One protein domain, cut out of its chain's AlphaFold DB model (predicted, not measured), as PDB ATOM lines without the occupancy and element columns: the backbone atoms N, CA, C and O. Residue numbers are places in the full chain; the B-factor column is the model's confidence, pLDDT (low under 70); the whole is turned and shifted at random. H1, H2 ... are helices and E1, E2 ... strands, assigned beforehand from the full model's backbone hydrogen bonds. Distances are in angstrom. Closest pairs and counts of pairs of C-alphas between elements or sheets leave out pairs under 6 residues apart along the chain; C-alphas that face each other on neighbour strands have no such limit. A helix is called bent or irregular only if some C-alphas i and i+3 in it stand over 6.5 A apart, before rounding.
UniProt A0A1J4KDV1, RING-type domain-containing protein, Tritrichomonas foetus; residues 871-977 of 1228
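Overview. This is residues 871 to 977 of the 1228 residues of the protein "RING-type domain-containing protein" of Tritrichomonas foetus (UniProt A0A1J4KDV1). An elongated model has two lobes with the short helix H1 between them: H2, the hairpin E1 and E2, and H3 make one lobe, and the other is a three-stranded sheet with H4 over one face and H1 on the opposite face. The printed part has 107 residues with four named helices and five named strands, in the order H1 H2 E1 E2 H3 E3 E4 E5 H4, mixed in class. The sheet E3 - E5 - E4 is antiparallel. The whole is only just compact, close to loose, with a radius of gyration of the C-alphas of 15.2 A and spans of 46 by 24 by 22 A.

Along the chain. H1, residues 879 to 883, begins at C-alpha 879 (37.291, -42.852, -44.110). H2 is residues 885 to 898, 19.9 A; E1 903 to 905; E2 908 to 910; H3 913 to 925, 18.9 A. E3 is residues 932 to 936, 13.3 A; E4 952 to 954; E5 959 to 963, 13.0 A. H4, residues 964 to 976, 19.3 A, ends at C-alpha 976 (47.948, -22.910, -30.860); it is irregular, with C-alphas 965 and 968 7.6 A apart.

Arrangement. H1 is on the sheet E3 E5 E4 at a height of 8.2 A. H1 and H2 only just touch, only at the corner, closest at C-alphas 882 and 888, 5.3 A. E1 and E2, a hairpin, are antiparallel neighbours, with N 903 and O 910 within hydrogen-bond range at 2.8 A. H3 is close to H2 but not clearly touching, C-alphas 898 and 919 being closest at 7.9 A. E3 and E5 are antiparallel neighbours, with N 935 and O 960 within hydrogen-bond range at 2.8 A; E5 and E4 are antiparallel neighbours too, with N 961 and O 952 within hydrogen-bond range at 2.8 A. H4 is over E5 at a height of 8.7 A. In H2 and H3 every O i to N i+4 pair is within hydrogen-bond range; H4 has 7 of 9, H1 0 of 1 but 2 of 2 O i to N i+3 pairs.

Size, cuts and confidence. C-alphas 912 and 976 are farthest apart, 46.7 A. The printed part has no cut; the link E3 to E4 is long. Residues 871 to 876, 906 to 908, 913 and 939 to 941 have pLDDT under 70.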
ATOM      1  N   LYS A 871      31.307 -51.839 -48.432       55.50
ATOM      2  CA  LYS A 871      31.734 -50.567 -47.824       55.50
ATOM      3  C   LYS A 871      32.609 -50.834 -46.596       55.50
ATOM      4  O   LYS A 871      32.343 -51.764 -45.838       55.50
ATOM      5  N   ILE A 872      33.647 -50.021 -46.427       57.06
ATOM      6  CA  ILE A 872      34.624 -50.148 -45.342       57.06
ATOM      7  C   ILE A 872      33.955 -49.753 -44.016       57.06
ATOM      8  O   ILE A 872      33.328 -48.695 -43.960       57.06
ATOM      9  N   PRO A 873      34.049 -50.564 -42.949       58.75
ATOM     10  CA  PRO A 873      33.591 -50.146 -41.632       58.75
ATOM     11  C   PRO A 873      34.441 -48.980 -41.100       58.75
ATOM     12  O   PRO A 873      35.657 -49.117 -40.987       58.75
ATOM     13  N   ASN A 874      33.797 -47.868 -40.718       56.38
ATOM     14  CA  ASN A 874      34.443 -46.622 -40.259       56.38
ATOM     15  C   ASN A 874      35.414 -46.777 -39.070       56.38
ATOM     16  O   ASN A 874      36.133 -45.839 -38.745       56.38
ATOM     17  N   PHE A 875      35.411 -47.920 -38.382       62.34
ATOM     18  CA  PHE A 875      36.221 -48.149 -37.186       62.34
ATOM     19  C   PHE A 875      37.573 -48.823 -37.460       62.34
ATOM     20  O   PHE A 875      38.405 -48.864 -36.559       62.34
ATOM     21  N   LEU A 876      37.813 -49.363 -38.664       69.56
ATOM     22  CA  LEU A 876      39.131 -49.921 -39.010       69.56
ATOM     23  C   LEU A 876      40.163 -48.815 -39.260       69.56
ATOM     24  O   LEU A 876      41.328 -48.956 -38.903       69.56
ATOM     25  N   PHE A 877      39.722 -47.725 -39.879       83.81
ATOM     26  CA  PHE A 877      40.463 -46.487 -40.081       83.81
ATOM     27  C   PHE A 877      39.462 -45.402 -40.496       83.81
ATOM     28  O   PHE A 877      38.392 -45.711 -41.031       83.81
ATOM     29  N   ASN A 878      39.784 -44.134 -40.232       88.88
ATOM     30  CA  ASN A 878      38.893 -43.030 -40.574       88.88
ATOM     31  C   ASN A 878      38.729 -42.945 -42.109       88.88
ATOM     32  O   ASN A 878      39.751 -42.894 -42.797       88.88
ATOM     33  N   PRO A 879      37.502 -42.915 -42.663       88.56
ATOM     34  CA  PRO A 879      37.291 -42.852 -44.110       88.56
ATOM     35  C   PRO A 879      37.959 -41.660 -44.805       88.56
ATOM     36  O   PRO A 879      38.286 -41.786 -45.981       88.56
ATOM     37  N   ALA A 880      38.232 -40.563 -44.086       92.12
ATOM     38  CA  ALA A 880      38.990 -39.421 -44.597       92.12
ATOM     39  C   ALA A 880      40.365 -39.821 -45.159       92.12
ATOM     40  O   ALA A 880      40.857 -39.212 -46.098       92.12
ATOM     41  N   LEU A 881      40.976 -40.885 -44.627       92.44
ATOM     42  CA  LEU A 881      42.266 -41.391 -45.098       92.44
ATOM     43  C   LEU A 881      42.210 -41.937 -46.533       92.44
ATOM     44  O   LEU A 881      43.233 -41.987 -47.204       92.44
ATOM     45  N   LEU A 882      41.033 -42.333 -47.026       89.19
ATOM     46  CA  LEU A 882      40.863 -42.853 -48.389       89.19
ATOM     47  C   LEU A 882      40.847 -41.756 -49.454       89.19
ATOM     48  O   LEU A 882      40.892 -42.072 -50.639       89.19
ATOM     49  N   GLU A 883      40.751 -40.492 -49.051       90.06
ATOM     50  CA  GLU A 883      40.819 -39.356 -49.973       90.06
ATOM     51  C   GLU A 883      42.267 -39.019 -50.368       90.06
ATOM     52  O   GLU A 883      42.476 -38.233 -51.286       90.06
ATOM     53  N   TYR A 884      43.260 -39.653 -49.728       88.56
ATOM     54  CA  TYR A 884      44.684 -39.466 -50.007       88.56
ATOM     55  C   TYR A 884      45.227 -40.649 -50.795       88.56
ATOM     56  O   TYR A 884      45.148 -41.799 -50.344       88.56
ATOM     57  N   ASP A 885      45.819 -40.365 -51.953       86.88
ATOM     58  CA  ASP A 885      46.353 -41.384 -52.855       86.88
ATOM     59  C   ASP A 885      47.446 -42.227 -52.188       86.88
ATOM     60  O   ASP A 885      47.451 -43.446 -52.348       86.88
ATOM     61  N   GLU A 886      48.321 -41.628 -51.373       89.50
ATOM     62  CA  GLU A 886      49.386 -42.374 -50.688       89.50
ATOM     63  C   GLU A 886      48.824 -43.349 -49.653       89.50
ATOM     64  O   GLU A 886      49.250 -44.500 -49.591       89.50
ATOM     65  N   THR A 887      47.811 -42.937 -48.887       87.38
ATOM     66  CA  THR A 887      47.188 -43.826 -47.897       87.38
ATOM     67  C   THR A 887      46.337 -44.896 -48.570       87.38
ATOM     68  O   THR A 887      46.344 -46.056 -48.156       87.38
ATOM     69  N   SER A 888      45.648 -44.547 -49.656       85.62
ATOM     70  CA  SER A 888      44.968 -45.521 -50.508       85.62
ATOM     71  C   SER A 888      45.955 -46.535 -51.089       85.62
ATOM     72  O   SER A 888      45.665 -47.733 -51.090       85.62
ATOM     73  N   GLN A 889      47.142 -46.095 -51.513       87.44
ATOM     74  CA  GLN A 889      48.193 -46.968 -52.021       87.44
ATOM     75  C   GLN A 889      48.813 -47.827 -50.912       87.44
ATOM     76  O   GLN A 889      49.051 -49.008 -51.147       87.44
ATOM     77  N   ASP A 890      49.004 -47.300 -49.700       87.31
ATOM     78  CA  ASP A 890      49.419 -48.072 -48.522       87.31
ATOM     79  C   ASP A 890      48.413 -49.176 -48.209       87.31
ATOM     80  O   ASP A 890      48.794 -50.330 -48.004       87.31
ATOM     81  N   ILE A 891      47.118 -48.848 -48.241       83.75
ATOM     82  CA  ILE A 891      46.035 -49.814 -48.074       83.75
ATOM     83  C   ILE A 891      46.108 -50.860 -49.190       83.75
ATOM     84  O   ILE A 891      46.092 -52.049 -48.896       83.75
ATOM     85  N   VAL A 892      46.249 -50.468 -50.458       84.12
ATOM     86  CA  VAL A 892      46.353 -51.404 -51.595       84.12
ATOM     87  C   VAL A 892      47.605 -52.287 -51.507       84.12
ATOM     88  O   VAL A 892      47.527 -53.492 -51.751       84.12
ATOM     89  N   ASN A 893      48.755 -51.739 -51.119       85.56
ATOM     90  CA  ASN A 893      50.011 -52.468 -50.931       85.56
ATOM     91  C   ASN A 893      49.898 -53.460 -49.768       85.56
ATOM     92  O   ASN A 893      50.313 -54.616 -49.870       85.56
ATOM     93  N   TYR A 894      49.278 -53.032 -48.671       82.00
ATOM     94  CA  TYR A 894      49.008 -53.883 -47.523       82.00
ATOM     95  C   TYR A 894      48.040 -55.009 -47.906       82.00
ATOM     96  O   TYR A 894      48.329 -56.182 -47.683       82.00
ATOM     97  N   LEU A 895      46.930 -54.687 -48.569       82.25
ATOM     98  CA  LEU A 895      45.963 -55.669 -49.054       82.25
ATOM     99  C   LEU A 895      46.584 -56.677 -50.016       82.25
ATOM    100  O   LEU A 895      46.372 -57.874 -49.855       82.25
ATOM    101  N   SER A 896      47.350 -56.215 -51.003       80.50
ATOM    102  CA  SER A 896      47.963 -57.086 -52.011       80.50
ATOM    103  C   SER A 896      48.992 -58.040 -51.404       80.50
ATOM    104  O   SER A 896      49.085 -59.184 -51.851       80.50
ATOM    105  N   LYS A 897      49.685 -57.628 -50.332       82.62
ATOM    106  CA  LYS A 897      50.600 -58.487 -49.567       82.62
ATOM    107  C   LYS A 897      49.892 -59.656 -48.873       82.62
ATOM    108  O   LYS A 897      50.455 -60.746 -48.812       82.62
ATOM    109  N   TYR A 898      48.689 -59.444 -48.338       77.31
ATOM    110  CA  TYR A 898      47.993 -60.452 -47.522       77.31
ATOM    111  C   TYR A 898      46.871 -61.184 -48.267       77.31
ATOM    112  O   TYR A 898      46.544 -62.320 -47.920       77.31
ATOM    113  N   ASN A 899      46.281 -60.575 -49.299       78.69
ATOM    114  CA  ASN A 899      45.292 -61.220 -50.153       78.69
ATOM    115  C   ASN A 899      45.150 -60.528 -51.531       78.69
ATOM    116  O   ASN A 899      44.387 -59.568 -51.663       78.69
ATOM    117  N   PRO A 900      45.775 -61.053 -52.604       73.06
ATOM    118  CA  PRO A 900      45.790 -60.408 -53.925       73.06
ATOM    119  C   PRO A 900      44.417 -60.342 -54.620       73.06
ATOM    120  O   PRO A 900      44.299 -59.777 -55.703       73.06
ATOM    121  N   LYS A 901      43.368 -60.932 -54.031       80.31
ATOM    122  CA  LYS A 901      42.010 -60.969 -54.599       80.31
ATOM    123  C   LYS A 901      41.088 -59.857 -54.082       80.31
ATOM    124  O   LYS A 901      39.920 -59.836 -54.469       80.31
ATOM    125  N   ILE A 902      41.569 -58.974 -53.204       77.88
ATOM    126  CA  ILE A 902      40.803 -57.824 -52.702       77.88
ATOM    127  C   ILE A 902      41.244 -56.573 -53.474       77.88
ATOM    128  O   ILE A 902      42.403 -56.179 -53.410       77.88
ATOM    129  N   ILE A 903      40.316 -55.949 -54.200       78.94
ATOM    130  CA  ILE A 903      40.534 -54.727 -54.985       78.94
ATOM    131  C   ILE A 903      39.857 -53.559 -54.261       78.94
ATOM    132  O   ILE A 903      38.664 -53.625 -53.971       78.94
ATOM    133  N   LEU A 904      40.576 -52.472 -53.988       76.56
ATOM    134  CA  LEU A 904      39.973 -51.229 -53.503       76.56
ATOM    135  C   LEU A 904      39.301 -50.498 -54.682       76.56
ATOM    136  O   LEU A 904      39.922 -50.291 -55.719       76.56
ATOM    137  N   SER A 905      38.028 -50.115 -54.558       76.38
ATOM    138  CA  SER A 905      37.341 -49.259 -55.537       76.38
ATOM    139  C   SER A 905      36.503 -48.206 -54.827       76.38
ATOM    140  O   SER A 905      35.614 -48.589 -54.067       76.38
ATOM    141  N   ASN A 906      36.728 -46.918 -55.102       65.06
ATOM    142  CA  ASN A 906      35.920 -45.784 -54.624       65.06
ATOM    143  C   ASN A 906      35.434 -45.984 -53.176       65.06
ATOM    144  O   ASN A 906      34.249 -46.261 -52.965       65.06
ATOM    145  N   SER A 907      36.377 -45.983 -52.223       66.44
ATOM    146  CA  SER A 907      36.137 -46.154 -50.777       66.44
ATOM    147  C   SER A 907      35.398 -47.439 -50.343       66.44
ATOM    148  O   SER A 907      34.792 -47.513 -49.274       66.44
ATOM    149  N   SER A 908      35.473 -48.501 -51.151       67.19
ATOM    150  CA  SER A 908      34.930 -49.829 -50.837       67.19
ATOM    151  C   SER A 908      35.906 -50.940 -51.228       67.19
ATOM    152  O   SER A 908      36.593 -50.840 -52.245       67.19
ATOM    153  N   PHE A 909      35.962 -52.017 -50.445       75.06
ATOM    154  CA  PHE A 909      36.709 -53.218 -50.815       75.06
ATOM    155  C   PHE A 909      35.833 -54.117 -51.692       75.06
ATOM    156  O   PHE A 909      34.682 -54.409 -51.365       75.06
ATOM    157  N   LYS A 910      36.376 -54.584 -52.814       74.00
ATOM    158  CA  LYS A 910      35.779 -55.609 -53.668       74.00
ATOM    159  C   LYS A 910      36.544 -56.910 -53.498       74.00
ATOM    160  O   LYS A 910      37.740 -56.959 -53.754       74.00
ATOM    161  N   GLY A 911      35.863 -57.976 -53.104       79.06
ATOM    162  CA  GLY A 911      36.472 -59.293 -52.940       79.06
ATOM    163  C   GLY A 911      35.454 -60.324 -52.470       79.06
ATOM    164  O   GLY A 911      34.305 -59.989 -52.180       79.06
ATOM    165  N   ASN A 912      35.865 -61.589 -52.398       76.00
ATOM    166  CA  ASN A 912      35.040 -62.629 -51.778       76.00
ATOM    167  C   ASN A 912      34.925 -62.375 -50.264       76.00
ATOM    168  O   ASN A 912      35.871 -61.901 -49.637       76.00
ATOM    169  N   PHE A 913      33.785 -62.733 -49.665       68.38
ATOM    170  CA  PHE A 913      33.486 -62.457 -48.253       68.38
ATOM    171  C   PHE A 913      34.512 -63.056 -47.274       68.38
ATOM    172  O   PHE A 913      34.975 -62.356 -46.379       68.38
ATOM    173  N   GLY A 914      34.930 -64.314 -47.474       75.94
ATOM    174  CA  GLY A 914      35.929 -64.978 -46.618       75.94
ATOM    175  C   GLY A 914      37.256 -64.207 -46.514       75.94
ATOM    176  O   GLY A 914      37.681 -63.886 -45.406       75.94
ATOM    177  N   PRO A 915      37.886 -63.832 -47.642       75.56
ATOM    178  CA  PRO A 915      39.010 -62.897 -47.676       75.56
ATOM    179  C   PRO A 915      38.806 -61.596 -46.892       75.56
ATOM    180  O   PRO A 915      39.699 -61.202 -46.147       75.56
ATOM    181  N   ILE A 916      37.645 -60.947 -47.033       71.19
ATOM    182  CA  ILE A 916      37.360 -59.672 -46.356       71.19
ATOM    183  C   ILE A 916      37.207 -59.870 -44.838       71.19
ATOM    184  O   ILE A 916      37.714 -59.069 -44.059       71.19
ATOM    185  N   TYR A 917      36.567 -60.957 -44.402       73.12
ATOM    186  CA  TYR A 917      36.416 -61.291 -42.983       73.12
ATOM    187  C   TYR A 917      37.748 -61.670 -42.313       73.12
ATOM    188  O   TYR A 917      38.038 -61.253 -41.193       73.12
ATOM    189  N   ASN A 918      38.610 -62.410 -43.011       74.25
ATOM    190  CA  ASN A 918      39.940 -62.735 -42.492       74.25
ATOM    191  C   ASN A 918      40.823 -61.489 -42.383       74.25
ATOM    192  O   ASN A 918      41.533 -61.321 -41.395       74.25
ATOM    193  N   LEU A 919      40.733 -60.590 -43.364       75.25
ATOM    194  CA  LEU A 919      41.398 -59.293 -43.327       75.25
ATOM    195  C   LEU A 919      40.910 -58.437 -42.144       75.25
ATOM    196  O   LEU A 919      41.714 -57.797 -41.474       75.25
ATOM    197  N   TYR A 920      39.608 -58.462 -41.859       76.12
ATOM    198  CA  TYR A 920      39.020 -57.780 -40.710       76.12
ATOM    199  C   TYR A 920      39.625 -58.240 -39.373       76.12
ATOM    200  O   TYR A 920      40.121 -57.420 -38.600       76.12
ATOM    201  N   ASN A 921      39.641 -59.553 -39.121       74.00
ATOM    202  CA  ASN A 921      40.238 -60.116 -37.903       74.00
ATOM    203  C   ASN A 921      41.743 -59.836 -37.826       74.00
ATOM    204  O   ASN A 921      42.285 -59.607 -36.746       74.00
ATOM    205  N   TYR A 922      42.411 -59.811 -38.980       76.12
ATOM    206  CA  TYR A 922      43.828 -59.491 -39.058       76.12
ATOM    207  C   TYR A 922      44.123 -58.044 -38.645       76.12
ATOM    208  O   TYR A 922      45.033 -57.839 -37.845       76.12
ATOM    209  N   PHE A 923      43.337 -57.059 -39.101       76.06
ATOM    210  CA  PHE A 923      43.505 -55.655 -38.698       76.06
ATOM    211  C   PHE A 923      43.334 -55.435 -37.191       76.06
ATOM    212  O   PHE A 923      44.029 -54.593 -36.627       76.06
ATOM    213  N   GLN A 924      42.462 -56.199 -36.522       72.06
ATOM    214  CA  GLN A 924      42.332 -56.119 -35.061       72.06
ATOM    215  C   GLN A 924      43.596 -56.585 -34.327       72.06
ATOM    216  O   GLN A 924      43.912 -56.073 -33.259       72.06
ATOM    217  N   GLN A 925      44.318 -57.552 -34.897       79.69
ATOM    218  CA  GLN A 925      45.538 -58.105 -34.304       79.69
ATOM    219  C   GLN A 925      46.805 -57.367 -34.761       79.69
ATOM    220  O   GLN A 925      47.819 -57.404 -34.069       79.69
ATOM    221  N   ASN A 926      46.764 -56.716 -35.927       80.56
ATOM    222  CA  ASN A 926      47.910 -56.099 -36.589       80.56
ATOM    223  C   ASN A 926      47.497 -54.745 -37.193       80.56
ATOM    224  O   ASN A 926      47.227 -54.676 -38.397       80.56
ATOM    225  N   PRO A 927      47.441 -53.662 -36.397       78.50
ATOM    226  CA  PRO A 927      47.083 -52.347 -36.916       78.50
ATOM    227  C   PRO A 927      48.062 -51.944 -38.025       78.50
ATOM    228  O   PRO A 927      49.283 -51.973 -37.840       78.50
ATOM    229  N   ALA A 928      47.534 -51.615 -39.206       81.12
ATOM    230  CA  ALA A 928      48.362 -51.190 -40.326       81.12
ATOM    231  C   ALA A 928      49.039 -49.849 -40.023       81.12
ATOM    232  O   ALA A 928      48.455 -48.952 -39.415       81.12
ATOM    233  N   LYS A 929      50.296 -49.727 -40.458       87.00
ATOM    234  CA  LYS A 929      51.022 -48.459 -40.455       87.00
ATOM    235  C   LYS A 929      50.695 -47.746 -41.762       87.00
ATOM    236  O   LYS A 929      51.081 -48.240 -42.816       87.00
ATOM    237  N   PHE A 930      49.964 -46.644 -41.672       92.38
ATOM    238  CA  PHE A 930      49.663 -45.764 -42.800       92.38
ATOM    239  C   PHE A 930      50.617 -44.573 -42.791       92.38
ATOM    240  O   PHE A 930      51.045 -44.153 -41.715       92.38
ATOM    241  N   SER A 931      50.926 -44.025 -43.965       93.44
ATOM    242  CA  SER A 931      51.751 -42.816 -44.087       93.44
ATOM    243  C   SER A 931      51.042 -41.571 -43.540       93.44
ATOM    244  O   SER A 931      51.709 -40.633 -43.118       93.44
ATOM    245  N   TYR A 932      49.704 -41.587 -43.450       95.69
ATOM    246  CA  TYR A 932      48.896 -40.517 -42.857       95.69
ATOM    247  C   TYR A 932      48.059 -41.005 -41.672       95.69
ATOM    248  O   TYR A 932      47.665 -42.171 -41.584       95.69
ATOM    249  N   ARG A 933      47.728 -40.078 -40.769       94.94
ATOM    250  CA  ARG A 933      46.797 -40.290 -39.654       94.94
ATOM    251  C   ARG A 933      45.736 -39.188 -39.654       94.94
ATOM    252  O   ARG A 933      46.027 -38.042 -39.976       94.94
ATOM    253  N   ALA A 934      44.506 -39.557 -39.304       95.31
ATOM    254  CA  ALA A 934      43.388 -38.633 -39.143       95.31
ATOM    255  C   ALA A 934      43.196 -38.301 -37.655       95.31
ATOM    256  O   ALA A 934      42.976 -39.205 -36.845       95.31
ATOM    257  N   TYR A 935      43.254 -37.020 -37.308       94.06
ATOM    258  CA  TYR A 935      43.120 -36.481 -35.957       94.06
ATOM    259  C   TYR A 935      41.771 -35.780 -35.834       94.06
ATOM    260  O   TYR A 935      41.488 -34.855 -36.588       94.06
ATOM    261  N   LYS A 936      40.917 -36.232 -34.913       89.62
ATOM    262  CA  LYS A 936      39.574 -35.665 -34.731       89.62
ATOM    263  C   LYS A 936      39.644 -34.238 -34.190       89.62
ATOM    264  O   LYS A 936      40.407 -33.973 -33.267       89.62
ATOM    265  N   VAL A 937      38.818 -33.361 -34.745       89.06
ATOM    266  CA  VAL A 937      38.712 -31.939 -34.391       89.06
ATOM    267  C   VAL A 937      37.244 -31.549 -34.183       89.06
ATOM    268  O   VAL A 937      36.341 -32.275 -34.606       89.06
ATOM    269  N   GLY A 938      36.993 -30.454 -33.461       81.19
ATOM    270  CA  GLY A 938      35.645 -29.912 -33.245       81.19
ATOM    271  C   GLY A 938      35.001 -29.479 -34.565       81.19
ATOM    272  O   GLY A 938      35.693 -29.023 -35.469       81.19
ATOM    273  N   SER A 939      33.689 -29.676 -34.707       57.50
ATOM    274  CA  SER A 939      32.981 -29.608 -35.996       57.50
ATOM    275  C   SER A 939      32.762 -28.209 -36.584       57.50
ATOM    276  O   SER A 939      32.183 -28.118 -37.659       57.50
ATOM    277  N   SER A 940      33.154 -27.139 -35.891       59.38
ATOM    278  CA  SER A 940      32.831 -25.753 -36.276       59.38
ATOM    279  C   SER A 940      34.034 -24.819 -36.392       59.38
ATOM    280  O   SER A 940      33.874 -23.699 -36.859       59.38
ATOM    281  N   ASP A 941      35.234 -25.243 -35.986       63.38
ATOM    282  CA  ASP A 941      36.234 -24.263 -35.525       63.38
ATOM    283  C   ASP A 941      37.448 -24.110 -36.449       63.38
ATOM    284  O   ASP A 941      38.367 -23.359 -36.135       63.38
ATOM    285  N   LEU A 942      37.477 -24.828 -37.577       80.19
ATOM    286  CA  LEU A 942      38.615 -24.826 -38.504       80.19
ATOM    287  C   LEU A 942      38.272 -24.369 -39.923       80.19
ATOM    288  O   LEU A 942      39.165 -24.363 -40.764       80.19
ATOM    289  N   GLU A 943      37.025 -23.978 -40.209       80.56
ATOM    290  CA  GLU A 943      36.668 -23.473 -41.546       80.56
ATOM    291  C   GLU A 943      37.402 -22.160 -41.882       80.56
ATOM    292  O   GLU A 943      37.768 -21.955 -43.037       80.56
ATOM    293  N   ASP A 944      37.708 -21.339 -40.868       85.06
ATOM    294  CA  ASP A 944      38.377 -20.037 -41.018       85.06
ATOM    295  C   ASP A 944      39.861 -20.031 -40.594       85.06
ATOM    296  O   ASP A 944      40.519 -18.988 -40.628       85.06
ATOM    297  N   VAL A 945      40.412 -21.170 -40.159       89.75
ATOM    298  CA  VAL A 945      41.811 -21.252 -39.711       89.75
ATOM    299  C   VAL A 945      42.692 -21.686 -40.878       89.75
ATOM    300  O   VAL A 945      42.461 -22.734 -41.477       89.75
ATOM    301  N   GLU A 946      43.740 -20.915 -41.180       93.44
ATOM    302  CA  GLU A 946      44.760 -21.327 -42.149       93.44
ATOM    303  C   GLU A 946      45.492 -22.577 -41.636       93.44
ATOM    304  O   GLU A 946      46.333 -22.526 -40.736       93.44
ATOM    305  N   ILE A 947      45.134 -23.727 -42.202       94.00
ATOM    306  CA  ILE A 947      45.751 -25.016 -41.895       94.00
ATOM    307  C   ILE A 947      47.092 -25.105 -42.645       94.00
ATOM    308  O   ILE A 947      47.135 -24.774 -43.832       94.00
ATOM    309  N   PRO A 948      48.187 -25.558 -41.998       95.88
ATOM    310  CA  PRO A 948      49.469 -25.753 -42.668       95.88
ATOM    311  C   PRO A 948      49.321 -26.608 -43.930       95.88
ATOM    312  O   PRO A 948      48.621 -27.613 -43.893       95.88
ATOM    313  N   GLU A 949      50.032 -26.281 -45.014       95.31
ATOM    314  CA  GLU A 949      49.954 -27.018 -46.296       95.31
ATOM    315  C   GLU A 949      50.240 -28.530 -46.165       95.31
ATOM    316  O   GLU A 949      49.851 -29.323 -47.018       95.31
ATOM    317  N   SER A 950      50.922 -28.940 -45.090       94.69
ATOM    318  CA  SER A 950      51.223 -30.335 -44.749       94.69
ATOM    319  C   SER A 950      50.035 -31.106 -44.151       94.69
ATOM    320  O   SER A 950      50.133 -32.310 -43.911       94.69
ATOM    321  N   MET A 951      48.927 -30.424 -43.878       96.38
ATOM    322  CA  MET A 951      47.729 -30.936 -43.230       96.38
ATOM    323  C   MET A 951      46.515 -30.604 -44.089       96.38
ATOM    324  O   MET A 951      46.463 -29.578 -44.758       96.38
ATOM    325  N   HIS A 952      45.490 -31.444 -44.043       94.94
ATOM    326  CA  HIS A 952      44.239 -31.140 -44.724       94.94
ATOM    327  C   HIS A 952      43.056 -31.483 -43.830       94.94
ATOM    328  O   HIS A 952      42.919 -32.600 -43.325       94.94
ATOM    329  N   PHE A 953      42.189 -30.498 -43.633       94.50
ATOM    330  CA  PHE A 953      40.966 -30.664 -42.873       94.50
ATOM    331  C   PHE A 953      39.879 -31.264 -43.755       94.50
ATOM    332  O   PHE A 953      39.458 -30.690 -44.755       94.50
ATOM    333  N   ASN A 954      39.417 -32.445 -43.366       93.00
ATOM    334  CA  ASN A 954      38.250 -33.061 -43.956       93.00
ATOM    335  C   ASN A 954      37.019 -32.678 -43.126       93.00
ATOM    336  O   ASN A 954      36.761 -33.257 -42.065       93.00
ATOM    337  N   SER A 955      36.250 -31.715 -43.638       89.31
ATOM    338  CA  SER A 955      35.022 -31.215 -43.008       89.31
ATOM    339  C   SER A 955      33.918 -32.271 -42.908       89.31
ATOM    340  O   SER A 955      33.130 -32.259 -41.968       89.31
ATOM    341  N   THR A 956      33.888 -33.256 -43.813       85.44
ATOM    342  CA  THR A 956      32.887 -34.339 -43.778       85.44
ATOM    343  C   THR A 956      33.039 -35.205 -42.525       85.44
ATOM    344  O   THR A 956      32.047 -35.669 -41.960       85.44
ATOM    345  N   TYR A 957      34.278 -35.426 -42.079       87.00
ATOM    346  CA  TYR A 957      34.586 -36.289 -40.936       87.00
ATOM    347  C   TYR A 957      35.078 -35.532 -39.700       87.00
ATOM    348  O   TYR A 957      35.331 -36.170 -38.675       87.00
ATOM    349  N   ASN A 958      35.191 -34.203 -39.782       90.06
ATOM    350  CA  ASN A 958      35.769 -33.343 -38.751       90.06
ATOM    351  C   ASN A 958      37.112 -33.882 -38.257       90.06
ATOM    352  O   ASN A 958      37.309 -34.149 -37.067       90.06
ATOM    353  N   VAL A 959      38.026 -34.112 -39.200       93.75
ATOM    354  CA  VAL A 959      39.383 -34.577 -38.907       93.75
ATOM    355  C   VAL A 959      40.420 -33.783 -39.688       93.75
ATOM    356  O   VAL A 959      40.210 -33.466 -40.854       93.75
ATOM    357  N   ILE A 960      41.564 -33.515 -39.068       95.75
ATOM    358  CA  ILE A 960      42.779 -33.116 -39.778       95.75
ATOM    359  C   ILE A 960      43.499 -34.392 -40.191       95.75
ATOM    360  O   ILE A 960      43.815 -35.225 -39.343       95.75
ATOM    361  N   VAL A 961      43.766 -34.563 -41.477       96.25
ATOM    362  CA  VAL A 961      44.616 -35.641 -41.980       96.25
ATOM    363  C   VAL A 961      46.000 -35.073 -42.256       96.25
ATOM    364  O   VAL A 961      46.129 -34.057 -42.935       96.25
ATOM    365  N   ALA A 962      47.031 -35.709 -41.705       97.06
ATOM    366  CA  ALA A 962      48.418 -35.283 -41.869       97.06
ATOM    367  C   ALA A 962      49.369 -36.489 -41.927       97.06
ATOM    368  O   ALA A 962      49.032 -37.546 -41.369       97.06
ATOM    369  N   PRO A 963      50.555 -36.349 -42.553       96.62
ATOM    370  CA  PRO A 963      51.591 -37.373 -42.522       96.62
ATOM    371  C   PRO A 963      51.980 -37.733 -41.086       96.62
ATOM    372  O   PRO A 963      52.001 -36.873 -40.200       96.62
ATOM    373  N   VAL A 964      52.309 -39.000 -40.831       94.94
ATOM    374  CA  VAL A 964      52.663 -39.473 -39.479       94.94
ATOM    375  C   VAL A 964      53.904 -38.752 -38.942       94.94
ATOM    376  O   VAL A 964      53.955 -38.409 -37.765       94.94
ATOM    377  N   GLU A 965      54.873 -38.424 -39.794       96.31
ATOM    378  CA  GLU A 965      56.048 -37.620 -39.437       96.31
ATOM    379  C   GLU A 965      55.719 -36.172 -39.032       96.31
ATOM    380  O   GLU A 965      56.547 -35.506 -38.407       96.31
ATOM    381  N   LYS A 966      54.511 -35.686 -39.346       96.44
ATOM    382  CA  LYS A 966      54.003 -34.358 -38.979       96.44
ATOM    383  C   LYS A 966      53.037 -34.384 -37.794       96.44
ATOM    384  O   LYS A 966      52.472 -33.349 -37.456       96.44
ATOM    385  N   GLU A 967      52.885 -35.515 -37.105       95.12
ATOM    386  CA  GLU A 967      52.004 -35.658 -35.934       95.12
ATOM    387  C   GLU A 967      52.233 -34.566 -34.872       95.12
ATOM    388  O   GLU A 967      51.286 -33.954 -34.380       95.12
ATOM    389  N   GLN A 968      53.494 -34.245 -34.573       94.69
ATOM    390  CA  GLN A 968      53.819 -33.189 -33.613       94.69
ATOM    391  C   GLN A 968      53.403 -31.793 -34.104       94.69
ATOM    392  O   GLN A 968      53.031 -30.948 -33.296       94.69
ATOM    393  N   GLU A 969      53.447 -31.548 -35.416       95.94
ATOM    394  CA  GLU A 969      52.983 -30.299 -36.025       95.94
ATOM    395  C   GLU A 969      51.462 -30.176 -35.877       95.94
ATOM    396  O   GLU A 969      50.989 -29.107 -35.512       95.94
ATOM    397  N   VAL A 970      50.711 -31.276 -36.050       94.75
ATOM    398  CA  VAL A 970      49.251 -31.307 -35.834       94.75
ATOM    399  C   VAL A 970      48.917 -30.999 -34.381       94.75
ATOM    400  O   VAL A 970      48.069 -30.152 -34.113       94.75
ATOM    401  N   PHE A 971      49.601 -31.631 -33.424       92.19
ATOM    402  CA  PHE A 971      49.378 -31.330 -32.009       92.19
ATOM    403  C   PHE A 971      49.742 -29.887 -31.664       92.19
ATOM    404  O   PHE A 971      49.002 -29.228 -30.939       92.19
ATOM    405  N   ASN A 972      50.838 -29.363 -32.213       93.31
ATOM    406  CA  ASN A 972      51.194 -27.961 -32.031       93.31
ATOM    407  C   ASN A 972      50.127 -27.042 -32.641       93.31
ATOM    408  O   ASN A 972      49.742 -26.077 -31.990       93.31
ATOM    409  N   PHE A 973      49.615 -27.348 -33.834       93.50
ATOM    410  CA  PHE A 973      48.556 -26.585 -34.491       93.50
ATOM    411  C   PHE A 973      47.272 -26.560 -33.653       93.50
ATOM    412  O   PHE A 973      46.763 -25.476 -33.366       93.50
ATOM    413  N   LEU A 974      46.813 -27.725 -33.180       90.00
ATOM    414  CA  LEU A 974      45.633 -27.856 -32.319       90.00
ATOM    415  C   LEU A 974      45.806 -27.159 -30.962       90.00
ATOM    416  O   LEU A 974      44.840 -26.650 -30.405       90.00
ATOM    417  N   ASN A 975      47.035 -27.094 -30.442       85.06
ATOM    418  CA  ASN A 975      47.340 -26.376 -29.205       85.06
ATOM    419  C   ASN A 975      47.411 -24.847 -29.394       85.06
ATOM    420  O   ASN A 975      47.084 -24.118 -28.462       85.06
ATOM    421  N   HIS A 976      47.857 -24.352 -30.559       86.06
ATOM    422  CA  HIS A 976      47.948 -22.910 -30.860       86.06
ATOM    423  C   HIS A 976      46.625 -22.308 -31.332       86.06
ATOM    424  O   HIS A 976      46.404 -21.110 -31.165       86.06
ATOM    425  N   HIS A 977      45.744 -23.144 -31.870       83.44
ATOM    426  CA  HIS A 977      44.363 -22.805 -32.179       83.44
ATOM    427  C   HIS A 977      43.466 -23.595 -31.231       83.44
ATOM    428  O   HIS A 977      42.728 -24.473 -31.686       83.44
TER     429      HIS A 977